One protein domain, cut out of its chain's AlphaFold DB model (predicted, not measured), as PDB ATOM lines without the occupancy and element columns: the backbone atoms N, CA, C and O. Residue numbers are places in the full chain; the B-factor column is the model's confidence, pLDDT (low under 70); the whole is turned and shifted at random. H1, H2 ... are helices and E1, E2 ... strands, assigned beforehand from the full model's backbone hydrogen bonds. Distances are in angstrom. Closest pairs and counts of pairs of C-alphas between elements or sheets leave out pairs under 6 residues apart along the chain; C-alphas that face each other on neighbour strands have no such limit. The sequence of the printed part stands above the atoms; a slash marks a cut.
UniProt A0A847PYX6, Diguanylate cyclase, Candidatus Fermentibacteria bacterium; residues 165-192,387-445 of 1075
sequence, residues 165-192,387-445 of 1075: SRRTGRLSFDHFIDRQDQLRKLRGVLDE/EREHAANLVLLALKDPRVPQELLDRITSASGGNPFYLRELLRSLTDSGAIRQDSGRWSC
ATOM      1  N   SER A 165     244.038 195.169 208.112       35.09
ATOM      2  CA  SER A 165     243.529 196.500 207.769       35.09
ATOM      3  C   SER A 165     244.146 196.945 206.451       35.09
ATOM      4  O   SER A 165     245.375 196.926 206.336       35.09
ATOM      5  N   ARG A 166     243.291 197.260 205.462       32.50
ATOM      6  CA  ARG A 166     243.660 197.729 204.120       32.50
ATOM      7  C   ARG A 166     244.627 198.911 204.233       32.50
ATOM      8  O   ARG A 166     244.229 200.071 204.206       32.50
ATOM      9  N   ARG A 167     245.909 198.592 204.345       37.66
ATOM     10  CA  ARG A 167     247.042 199.453 204.050       37.66
ATOM     11  C   ARG A 167     247.482 199.091 202.637       37.66
ATOM     12  O   ARG A 167     247.544 197.919 202.276       37.66
ATOM     13  N   THR A 168     247.714 200.125 201.845       37.47
ATOM     14  CA  THR A 168     248.382 200.101 200.542       37.47
ATOM     15  C   THR A 168     249.520 199.071 200.499       37.47
ATOM     16  O   THR A 168     250.256 198.943 201.476       37.47
ATOM     17  N   GLY A 169     249.615 198.330 199.387       48.38
ATOM     18  CA  GLY A 169     250.453 197.142 199.173       48.38
ATOM     19  C   GLY A 169     251.738 197.055 199.993       48.38
ATOM     20  O   GLY A 169     252.643 197.870 199.841       48.38
ATOM     21  N   ARG A 170     251.835 196.034 200.853       54.84
ATOM     22  CA  ARG A 170     253.051 195.780 201.632       54.84
ATOM     23  C   ARG A 170     254.075 195.055 200.759       54.84
ATOM     24  O   ARG A 170     253.806 193.947 200.293       54.84
ATOM     25  N   LEU A 171     255.235 195.680 200.571       65.50
ATOM     26  CA  LEU A 171     256.404 195.076 199.930       65.50
ATOM     27  C   LEU A 171     256.868 193.845 200.734       65.50
ATOM     28  O   LEU A 171     256.898 193.899 201.962       65.50
ATOM     29  N   SER A 172     257.229 192.745 200.067       66.56
ATOM     30  CA  SER A 172     257.712 191.508 200.716       66.56
ATOM     31  C   SER A 172     259.103 191.125 200.225       66.56
ATOM     32  O   SER A 172     259.286 190.639 199.114       66.56
ATOM     33  N   PHE A 173     260.097 191.298 201.088       68.06
ATOM     34  CA  PHE A 173     261.499 190.999 200.780       68.06
ATOM     35  C   PHE A 173     261.959 189.651 201.343       68.06
ATOM     36  O   PHE A 173     263.148 189.442 201.569       68.06
ATOM     37  N   ASP A 174     261.014 188.744 201.596       61.97
ATOM     38  CA  ASP A 174     261.272 187.472 202.279       61.97
ATOM     39  C   ASP A 174     261.961 186.442 201.373       61.97
ATOM     40  O   ASP A 174     262.467 185.431 201.855       61.97
ATOM     41  N   HIS A 175     262.009 186.719 200.069       66.25
ATOM     42  CA  HIS A 175     262.601 185.853 199.060       66.25
ATOM     43  C   HIS A 175     264.122 186.011 199.015       66.25
ATOM     44  O   HIS A 175     264.649 187.115 198.874       66.25
ATOM     45  N   PHE A 176     264.825 184.882 199.065       73.62
ATOM     46  CA  PHE A 176     266.262 184.828 198.843       73.62
ATOM     47  C   PHE A 176     266.565 184.737 197.344       73.62
ATOM     48  O   PHE A 176     266.195 183.764 196.685       73.62
ATOM     49  N   ILE A 177     267.219 185.763 196.801       68.94
ATOM     50  CA  ILE A 177     267.471 185.917 195.364       68.94
ATOM     51  C   ILE A 177     268.957 186.140 195.142       68.94
ATOM     52  O   ILE A 177     269.577 186.890 195.889       68.94
ATOM     53  N   ASP A 178     269.490 185.488 194.106       68.75
ATOM     54  CA  ASP A 178     270.861 185.659 193.620       68.75
ATOM     55  C   ASP A 178     271.911 185.708 194.716       68.75
ATOM     56  O   ASP A 178     272.537 186.726 194.967       68.75
ATOM     57  N   ARG A 179     272.101 184.569 195.365       81.19
ATOM     58  CA  ARG A 179     273.341 184.188 196.042       81.19
ATOM     59  C   ARG A 179     273.426 182.664 196.120       81.19
ATOM     60  O   ARG A 179     273.925 182.111 197.093       81.19
ATOM     61  N   GLN A 180     272.867 181.966 195.122       80.69
ATOM     62  CA  GLN A 180     272.803 180.501 195.123       80.69
ATOM     63  C   GLN A 180     274.201 179.896 195.032       80.69
ATOM     64  O   GLN A 180     274.458 178.872 195.647       80.69
ATOM     65  N   ASP A 181     275.126 180.548 194.335       83.56
ATOM     66  CA  ASP A 181     276.512 180.096 194.210       83.56
ATOM     67  C   ASP A 181     277.265 180.274 195.528       83.56
ATOM     68  O   ASP A 181     277.908 179.342 196.002       83.56
ATOM     69  N   GLN A 182     277.126 181.438 196.166       92.00
ATOM     70  CA  GLN A 182     277.715 181.725 197.474       92.00
ATOM     71  C   GLN A 182     277.109 180.834 198.567       92.00
ATOM     72  O   GLN A 182     277.838 180.303 199.398       92.00
ATOM     73  N   LEU A 183     275.790 180.611 198.540       88.81
ATOM     74  CA  LEU A 183     275.119 179.686 199.451       88.81
ATOM     75  C   LEU A 183     275.537 178.238 199.180       88.81
ATOM     76  O   LEU A 183     275.751 177.499 200.131       88.81
ATOM     77  N   ARG A 184     275.704 177.825 197.915       88.50
ATOM     78  CA  ARG A 184     276.250 176.504 197.561       88.50
ATOM     79  C   ARG A 184     277.664 176.317 198.103       88.50
ATOM     80  O   ARG A 184     277.930 175.258 198.652       88.50
ATOM     81  N   LYS A 185     278.529 177.333 198.013       92.25
ATOM     82  CA  LYS A 185     279.869 177.306 198.625       92.25
ATOM     83  C   LYS A 185     279.789 177.162 200.144       92.25
ATOM     84  O   LYS A 185     280.361 176.228 200.683       92.25
ATOM     85  N   LEU A 186     278.995 177.999 200.820       93.94
ATOM     86  CA  LEU A 186     278.793 177.898 202.273       93.94
ATOM     87  C   LEU A 186     278.256 176.530 202.704       93.94
ATOM     88  O   LEU A 186     278.708 175.984 203.706       93.94
ATOM     89  N   ARG A 187     277.303 175.974 201.948       93.12
ATOM     90  CA  ARG A 187     276.775 174.627 202.186       93.12
ATOM     91  C   ARG A 187     277.841 173.562 201.967       93.12
ATOM     92  O   ARG A 187     277.933 172.678 202.799       93.12
ATOM     93  N   GLY A 188     278.658 173.682 200.921       90.88
ATOM     94  CA  GLY A 188     279.784 172.782 200.667       90.88
ATOM     95  C   GLY A 188     280.796 172.783 201.812       90.88
ATOM     96  O   GLY A 188     281.136 171.722 202.318       90.88
ATOM     97  N   VAL A 189     281.185 173.965 202.303       92.50
ATOM     98  CA  VAL A 189     282.072 174.081 203.472       92.50
ATOM     99  C   VAL A 189     281.432 173.473 204.719       92.50
ATOM    100  O   VAL A 189     282.105 172.773 205.471       92.50
ATOM    101  N   LEU A 190     280.135 173.707 204.950       92.25
ATOM    102  CA  LEU A 190     279.434 173.068 206.062       92.25
ATOM    103  C   LEU A 190     279.395 171.545 205.897       92.25
ATOM    104  O   LEU A 190     279.603 170.836 206.871       92.25
ATOM    105  N   ASP A 191     279.146 171.037 204.692       90.69
ATOM    106  CA  ASP A 191     279.110 169.604 204.409       90.69
ATOM    107  C   ASP A 191     280.470 168.947 204.697       90.69
ATOM    108  O   ASP A 191     280.501 167.917 205.367       90.69
ATOM    109  N   GLU A 192     281.586 169.593 204.336       89.25
ATOM    110  CA  GLU A 192     282.933 169.159 204.739       89.25
ATOM    111  C   GLU A 192     283.101 169.134 206.267       89.25
ATOM    112  O   GLU A 192     283.616 168.170 206.830       89.25
ATOM    113  N   GLU A 387     273.293 191.347 190.404       84.75
ATOM    114  CA  GLU A 387     273.230 191.631 188.972       84.75
ATOM    115  C   GLU A 387     271.862 192.213 188.597       84.75
ATOM    116  O   GLU A 387     270.854 191.971 189.269       84.75
ATOM    117  N   ARG A 388     271.808 192.976 187.500       81.69
ATOM    118  CA  ARG A 388     270.605 193.720 187.093       81.69
ATOM    119  C   ARG A 388     269.360 192.835 186.985       81.69
ATOM    120  O   ARG A 388     268.299 193.224 187.464       81.69
ATOM    121  N   GLU A 389     269.492 191.641 186.410       82.44
ATOM    122  CA  GLU A 389     268.388 190.680 186.267       82.44
ATOM    123  C   GLU A 389     267.856 190.205 187.626       82.44
ATOM    124  O   GLU A 389     266.651 190.087 187.850       82.44
ATOM    125  N   HIS A 390     268.752 189.985 188.581       82.75
ATOM    126  CA  HIS A 390     268.407 189.509 189.911       82.75
ATOM    127  C   HIS A 390     267.858 190.611 190.819       82.75
ATOM    128  O   HIS A 390     266.897 190.387 191.557       82.75
ATOM    129  N   ALA A 391     268.411 191.818 190.715       83.50
ATOM    130  CA  ALA A 391     267.849 193.021 191.308       83.50
ATOM    131  C   ALA A 391     266.414 193.259 190.802       83.50
ATOM    132  O   ALA A 391     265.513 193.536 191.595       83.50
ATOM    133  N   ALA A 392     266.179 193.077 189.498       82.88
ATOM    134  CA  ALA A 392     264.856 193.173 188.892       82.88
ATOM    135  C   ALA A 392     263.895 192.116 189.460       82.88
ATOM    136  O   ALA A 392     262.784 192.441 189.881       82.88
ATOM    137  N   ASN A 393     264.340 190.864 189.571       81.75
ATOM    138  CA  ASN A 393     263.547 189.799 190.187       81.75
ATOM    139  C   ASN A 393     263.195 190.099 191.653       81.75
ATOM    140  O   ASN A 393     262.068 189.832 192.074       81.75
ATOM    141  N   LEU A 394     264.107 190.710 192.418       82.12
ATOM    142  CA  LEU A 394     263.833 191.147 193.792       82.12
ATOM    143  C   LEU A 394     262.742 192.207 193.856       82.12
ATOM    144  O   LEU A 394     261.857 192.112 194.703       82.12
ATOM    145  N   VAL A 395     262.761 193.175 192.943       82.31
ATOM    146  CA  VAL A 395     261.716 194.199 192.840       82.31
ATOM    147  C   VAL A 395     260.365 193.574 192.478       82.31
ATOM    148  O   VAL A 395     259.358 193.872 193.122       82.31
ATOM    149  N   LEU A 396     260.332 192.671 191.493       80.50
ATOM    150  CA  LEU A 396     259.107 191.985 191.067       80.50
ATOM    151  C   LEU A 396     258.500 191.135 192.191       80.50
ATOM    152  O   LEU A 396     257.291 191.194 192.422       80.50
ATOM    153  N   LEU A 397     259.329 190.384 192.925       78.75
ATOM    154  CA  LEU A 397     258.889 189.579 194.068       78.75
ATOM    155  C   LEU A 397     258.461 190.441 195.257       78.75
ATOM    156  O   LEU A 397     257.476 190.111 195.921       78.75
ATOM    157  N   ALA A 398     259.139 191.567 195.489       78.25
ATOM    158  CA  ALA A 398     258.747 192.529 196.510       78.25
ATOM    159  C   ALA A 398     257.363 193.118 196.251       78.25
ATOM    160  O   ALA A 398     256.563 193.224 197.181       78.25
ATOM    161  N   LEU A 399     257.068 193.451 194.994       76.62
ATOM    162  CA  LEU A 399     255.787 194.010 194.569       76.62
ATOM    163  C   LEU A 399     254.706 192.934 194.360       76.62
ATOM    164  O   LEU A 399     253.518 193.247 194.400       76.62
ATOM    165  N   LYS A 400     255.084 191.664 194.165       70.56
ATOM    166  CA  LYS A 400     254.174 190.543 193.859       70.56
ATOM    167  C   LYS A 400     253.281 190.792 192.631       70.56
ATOM    168  O   LYS A 400     252.151 190.308 192.580       70.56
ATOM    169  N   ASP A 401     253.766 191.535 191.634       68.62
ATOM    170  CA  ASP A 401     253.062 191.756 190.363       68.62
ATOM    171  C   ASP A 401     254.047 191.633 189.190       68.62
ATOM    172  O   ASP A 401     254.988 192.417 189.100       68.62
ATOM    173  N   PRO A 402     253.858 190.674 188.270       62.44
ATOM    174  CA  PRO A 402     254.742 190.504 187.118       62.44
ATOM    175  C   PRO A 402     254.547 191.579 186.034       62.44
ATOM    176  O   PRO A 402     255.252 191.566 185.031       62.44
ATOM    177  N   ARG A 403     253.583 192.501 186.189       65.62
ATOM    178  CA  ARG A 403     253.241 193.540 185.197       65.62
ATOM    179  C   ARG A 403     253.847 194.910 185.520       65.62
ATOM    180  O   ARG A 403     253.349 195.923 185.031       65.62
ATOM    181  N   VAL A 404     254.885 194.957 186.357       71.56
ATOM    182  CA  VAL A 404     255.640 196.189 186.627       71.56
ATOM    183  C   VAL A 404     256.229 196.711 185.306       71.56
ATOM    184  O   VAL A 404     256.843 195.927 184.579       71.56
ATOM    185  N   PRO A 405     256.047 198.001 184.955       73.62
ATOM    186  CA  PRO A 405     256.621 198.566 183.736       73.62
ATOM    187  C   PRO A 405     258.141 198.380 183.694       73.62
ATOM    188  O   PRO A 405     258.820 198.695 184.672       73.62
ATOM    189  N   GLN A 406     258.682 197.914 182.564       76.38
ATOM    190  CA  GLN A 406     260.124 197.647 182.453       76.38
ATOM    191  C   GLN A 406     260.982 198.891 182.685       76.38
ATOM    192  O   GLN A 406     262.012 198.816 183.338       76.38
ATOM    193  N   GLU A 407     260.511 200.059 182.258       73.19
ATOM    194  CA  GLU A 407     261.205 201.321 182.504       73.19
ATOM    195  C   GLU A 407     261.368 201.635 184.003       73.19
ATOM    196  O   GLU A 407     262.430 202.072 184.440       73.19
ATOM    197  N   LEU A 408     260.340 201.368 184.816       74.25
ATOM    198  CA  LEU A 408     260.400 201.533 186.271       74.25
ATOM    199  C   LEU A 408     261.388 200.537 186.890       74.25
ATOM    200  O   LEU A 408     262.174 200.901 187.764       74.25
ATOM    201  N   LEU A 409     261.345 199.285 186.428       80.06
ATOM    202  CA  LEU A 409     262.236 198.221 186.879       80.06
ATOM    203  C   LEU A 409     263.701 198.561 186.575       80.06
ATOM    204  O   LEU A 409     264.556 198.473 187.455       80.06
ATOM    205  N   ASP A 410     263.973 199.038 185.364       78.69
ATOM    206  CA  ASP A 410     265.289 199.473 184.906       78.69
ATOM    207  C   ASP A 410     265.812 200.687 185.678       78.69
ATOM    208  O   ASP A 410     266.978 200.695 186.078       78.69
ATOM    209  N   ARG A 411     264.967 201.692 185.940       77.25
ATOM    210  CA  ARG A 411     265.348 202.872 186.736       77.25
ATOM    211  C   ARG A 411     265.681 202.494 188.183       77.25
ATOM    212  O   ARG A 411     266.723 202.901 188.684       77.25
ATOM    213  N   ILE A 412     264.845 201.684 188.843       79.25
ATOM    214  CA  ILE A 412     265.067 201.248 190.237       79.25
ATOM    215  C   ILE A 412     266.337 200.399 190.353       79.25
ATOM    216  O   ILE A 412     267.164 200.627 191.238       79.25
ATOM    217  N   THR A 413     266.509 199.425 189.456       81.81
ATOM    218  CA  THR A 413     267.664 198.519 189.489       81.81
ATOM    219  C   THR A 413     268.965 199.243 189.167       81.81
ATOM    220  O   THR A 413     269.929 199.079 189.913       81.81
ATOM    221  N   SER A 414     268.979 200.105 188.144       77.25
ATOM    222  CA  SER A 414     270.168 200.888 187.776       77.25
ATOM    223  C   SER A 414     270.598 201.838 188.894       77.25
ATOM    224  O   SER A 414     271.777 201.892 189.225       77.25
ATOM    225  N   ALA A 415     269.650 202.533 189.526       74.50
ATOM    226  CA  ALA A 415     269.959 203.490 190.587       74.50
ATOM    227  C   ALA A 415     270.476 202.837 191.862       74.50
ATOM    228  O   ALA A 415     271.364 203.357 192.523       74.50
ATOM    229  N   SER A 416     269.933 201.667 192.193       78.19
ATOM    230  CA  SER A 416     270.376 200.923 193.367       78.19
ATOM    231  C   SER A 416     271.787 200.342 193.242       78.19
ATOM    232  O   SER A 416     272.313 199.811 194.224       78.19
ATOM    233  N   GLY A 417     272.352 200.328 192.027       74.69
ATOM    234  CA  GLY A 417     273.582 199.606 191.706       74.69
ATOM    235  C   GLY A 417     273.510 198.109 192.026       74.69
ATOM    236  O   GLY A 417     274.549 197.480 192.165       74.69
ATOM    237  N   GLY A 418     272.307 197.548 192.210       78.38
ATOM    238  CA  GLY A 418     272.091 196.171 192.649       78.38
ATOM    239  C   GLY A 418     272.190 195.936 194.162       78.38
ATOM    240  O   GLY A 418     272.037 194.799 194.603       78.38
ATOM    241  N   ASN A 419     272.442 196.950 194.997       82.44
ATOM    242  CA  ASN A 419     272.551 196.748 196.446       82.44
ATOM    243  C   ASN A 419     271.164 196.385 197.045       82.44
ATOM    244  O   ASN A 419     270.244 197.200 196.970       82.44
ATOM    245  N   PRO A 420     270.974 195.199 197.670       82.88
ATOM    246  CA  PRO A 420     269.671 194.760 198.186       82.88
ATOM    247  C   PRO A 420     269.088 195.648 199.283       82.88
ATOM    248  O   PRO A 420     267.870 195.799 199.382       82.88
ATOM    249  N   PHE A 421     269.927 196.199 200.161       80.25
ATOM    250  CA  PHE A 421     269.467 197.166 201.153       80.25
ATOM    251  C   PHE A 421     269.011 198.445 200.456       80.25
ATOM    252  O   PHE A 421     267.908 198.912 200.729       80.25
ATOM    253  N   TYR A 422     269.778 198.931 199.477       82.12
ATOM    254  CA  TYR A 422     269.383 200.118 198.735       82.12
ATOM    255  C   TYR A 422     268.072 199.907 197.947       82.12
ATOM    256  O   TYR A 422     267.136 200.693 198.082       82.12
ATOM    257  N   LEU A 423     267.926 198.798 197.220       83.50
ATOM    258  CA  LEU A 423     266.680 198.426 196.532       83.50
ATOM    259  C   LEU A 423     265.465 198.447 197.465       83.50
ATOM    260  O   LEU A 423     264.420 199.001 197.117       83.50
ATOM    261  N   ARG A 424     265.606 197.857 198.658       81.44
ATOM    262  CA  ARG A 424     264.548 197.822 199.674       81.44
ATOM    263  C   ARG A 424     264.150 199.215 200.121       81.44
ATOM    264  O   ARG A 424     262.964 199.541 200.125       81.44
ATOM    265  N   GLU A 425     265.135 200.032 200.464       79.25
ATOM    266  CA  GLU A 425     264.900 201.391 200.936       79.25
ATOM    267  C   GLU A 425     264.343 202.293 199.824       79.25
ATOM    268  O   GLU A 425     263.459 203.105 200.092       79.25
ATOM    269  N   LEU A 426     264.760 202.108 198.566       82.12
ATOM    270  CA  LEU A 426     264.244 202.857 197.416       82.12
ATOM    271  C   LEU A 426     262.787 202.487 197.124       82.12
ATOM    272  O   LEU A 426     261.956 203.375 196.956       82.12
ATOM    273  N   LEU A 427     262.446 201.195 197.130       81.19
ATOM    274  CA  LEU A 427     261.065 200.734 196.956       81.19
ATOM    275  C   LEU A 427     260.151 201.197 198.090       81.19
ATOM    276  O   LEU A 427     259.032 201.649 197.831       81.19
ATOM    277  N   ARG A 428     260.624 201.120 199.341       79.62
ATOM    278  CA  ARG A 428     259.908 201.670 200.497       79.62
ATOM    279  C   ARG A 428     259.708 203.172 200.332       79.62
ATOM    280  O   ARG A 428     258.574 203.621 200.378       79.62
ATOM    281  N   SER A 429     260.754 203.929 200.002       77.44
ATOM    282  CA  SER A 429     260.660 205.373 199.745       77.44
ATOM    283  C   SER A 429     259.682 205.718 198.612       77.44
ATOM    284  O   SER A 429     258.871 206.637 198.739       77.44
ATOM    285  N   LEU A 430     259.683 204.974 197.508       77.38
ATOM    286  CA  LEU A 430     258.736 205.177 196.408       77.38
ATOM    287  C   LEU A 430     257.290 204.892 196.835       77.38
ATOM    288  O   LEU A 430     256.385 205.657 196.492       77.38
ATOM    289  N   THR A 431     257.077 203.840 197.625       75.50
ATOM    290  CA  THR A 431     255.760 203.490 198.180       75.50
ATOM    291  C   THR A 431     255.288 204.556 199.169       75.50
ATOM    292  O   THR A 431     254.169 205.050 199.054       75.50
ATOM    293  N   ASP A 432     256.175 204.989 200.065       72.19
ATOM    294  CA  ASP A 432     255.930 206.016 201.081       72.19
ATOM    295  C   ASP A 432     255.573 207.374 200.430       72.19
ATOM    296  O   ASP A 432     254.789 208.140 200.980       72.19
ATOM    297  N   SER A 433     256.105 207.686 199.235       69.69
ATOM    298  CA  SER A 433     255.761 208.923 198.492       69.69
ATOM    299  C   SER A 433     254.452 208.804 197.719       69.69
ATOM    300  O   SER A 433     253.918 209.788 197.206       69.69
ATOM    301  N   GLY A 434     253.943 207.579 197.582       69.69
ATOM    302  CA  GLY A 434     252.847 207.251 196.691       69.69
ATOM    303  C   GLY A 434     253.186 207.419 195.206       69.69
ATOM    304  O   GLY A 434     252.249 207.551 194.420       69.69
ATOM    305  N   ALA A 435     254.470 207.426 194.828       71.81
ATOM    306  CA  ALA A 435     254.929 207.380 193.436       71.81
ATOM    307  C   ALA A 435     254.643 206.011 192.792       71.81
ATOM    308  O   ALA A 435     254.305 205.917 191.610       71.81
ATOM    309  N   ILE A 436     254.705 204.949 193.602       74.44
ATOM    310  CA  ILE A 436     254.147 203.632 193.287       74.44
ATOM    311  C   ILE A 436     252.996 203.345 194.254       74.44
ATOM    312  O   ILE A 436     253.133 203.502 195.467       74.44
ATOM    313  N   ARG A 437     251.830 202.974 193.720       69.94
ATOM    314  CA  ARG A 437     250.622 202.648 194.496       69.94
ATOM    315  C   ARG A 437     250.005 201.365 193.974       69.94
ATOM    316  O   ARG A 437     250.205 201.000 192.824       69.94
ATOM    317  N   GLN A 438     249.232 200.690 194.811       66.06
ATOM    318  CA  GLN A 438     248.487 199.504 194.407       66.06
ATOM    319  C   GLN A 438     246.993 199.843 194.341       66.06
ATOM    320  O   GLN A 438     246.348 200.006 195.374       66.06
ATOM    321  N   ASP A 439     246.446 199.924 193.128       60.28
ATOM    322  CA  ASP A 439     245.034 200.192 192.863       60.28
ATOM    323  C   ASP A 439     244.340 198.889 192.439       60.28
ATOM    324  O   ASP A 439     244.676 198.292 191.417       60.28
ATOM    325  N   SER A 440     243.354 198.418 193.213       54.66
ATOM    326  CA  SER A 440     242.572 197.203 192.895       54.66
ATOM    327  C   SER A 440     243.427 195.951 192.597       54.66
ATOM    328  O   SER A 440     243.099 195.160 191.714       54.66
ATOM    329  N   GLY A 441     244.552 195.780 193.303       53.62
ATOM    330  CA  GLY A 441     245.474 194.651 193.109       53.62
ATOM    331  C   GLY A 441     246.437 194.790 191.921       53.62
ATOM    332  O   GLY A 441     247.189 193.858 191.647       53.62
ATOM    333  N   ARG A 442     246.445 195.935 191.227       57.66
ATOM    334  CA  ARG A 442     247.396 196.268 190.158       57.66
ATOM    335  C   ARG A 442     248.273 197.437 190.611       57.66
ATOM    336  O   ARG A 442     247.754 198.432 191.111       57.66
ATOM    337  N   TRP A 443     249.588 197.336 190.438       63.50
ATOM    338  CA  TRP A 443     250.470 198.469 190.732       63.50
ATOM    339  C   TRP A 443     250.338 199.544 189.654       63.50
ATOM    340  O   TRP A 443     250.481 199.268 188.463       63.50
ATOM    341  N   SER A 444     250.034 200.767 190.076       60.31
ATOM    342  CA  SER A 444     250.074 201.973 189.263       60.31
ATOM    343  C   SER A 444     251.315 202.779 189.643       60.31
ATOM    344  O   SER A 444     251.666 202.941 190.813       60.31
ATOM    345  N   CYS A 445     252.022 203.245 188.624       63.16
ATOM    346  CA  CYS A 445     253.220 204.049 188.770       63.16
ATOM    347  C   CYS A 445     252.923 205.432 188.196       63.16
ATOM    348  O   CYS A 445     252.460 205.544 187.062       63.16
TER     349      CYS A 445
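AT A GLANCE: This is residues 165 to 192 and 387 to 445 of the 1075 residues of the protein "Diguanylate cyclase" of Candidatus Fermentibacteria bacterium (UniProt A0A847PYX6). A small hairpin of two strands, E1 and E2, sits at one end of a body of three crossed helices, H2, H3 and H4, whose centres make a triangle; beyond the other end H1 sticks out alone as an arm. Residues 165 to 179, with no named element, lead to H1. The printed part has 87 residues, in the order H1, H2, H3, H4, E1, E2; it is mostly helix, and its sheet is antiparallel. It is only just loose, close to compact, with a radius of gyration of the C-alphas of 14.9 A, and elongated, spanning 50 by 31 by 20 A.

IN THESE COORDINATES: Find E1 at residues 436 to 439 and E2 at 442 to 445, ending at C-alpha 445, (253.220, 204.049, 188.770). H4, residues 420 to 432, is 18.0 A long; H3 is residues 406 to 415, 14.0 A, and H2 388 to 399, 16.6 A. H1 runs 18.0 A from C-alpha 180 at (272.803, 180.501, 195.123) to 192.

HOW THE PARTS SIT: In the hairpin, N 437 and O 444 are 2.9 A apart, within hydrogen-bond range. The closest C-alphas of E1 and H4, Ile 436 and Leu 430, are 5.8 A apart. H4 touches H3 with residues 423 to 427 alone, closest at C-alphas 423 and 412, 7.1 A, at a steep tilt of 57 degrees. H2 touches H3 at C-alphas 391 and 413, the closest, 5.8 A; their steep tilt of 67 degrees is only just short of about perpendicular. With residues 391 to 395 alone H2 touches H4, closest at C-alphas 391 and 420, 7.3 A. H1 touches no helix. In H1, H2, H3 and H4 every O i to N i+4 pair is within hydrogen-bond range.

THE WHOLE: Without H1, which stands free, the body spans 34 by 24 by 20 A. Residues 193 to 386 are not printed; C-alphas 192 and 387 are 29.1 A apart across the cut. Of the links printed whole, none is long. Look for pLDDT under 70 in 27 residues, among them 165 to 175 and 437 to 445.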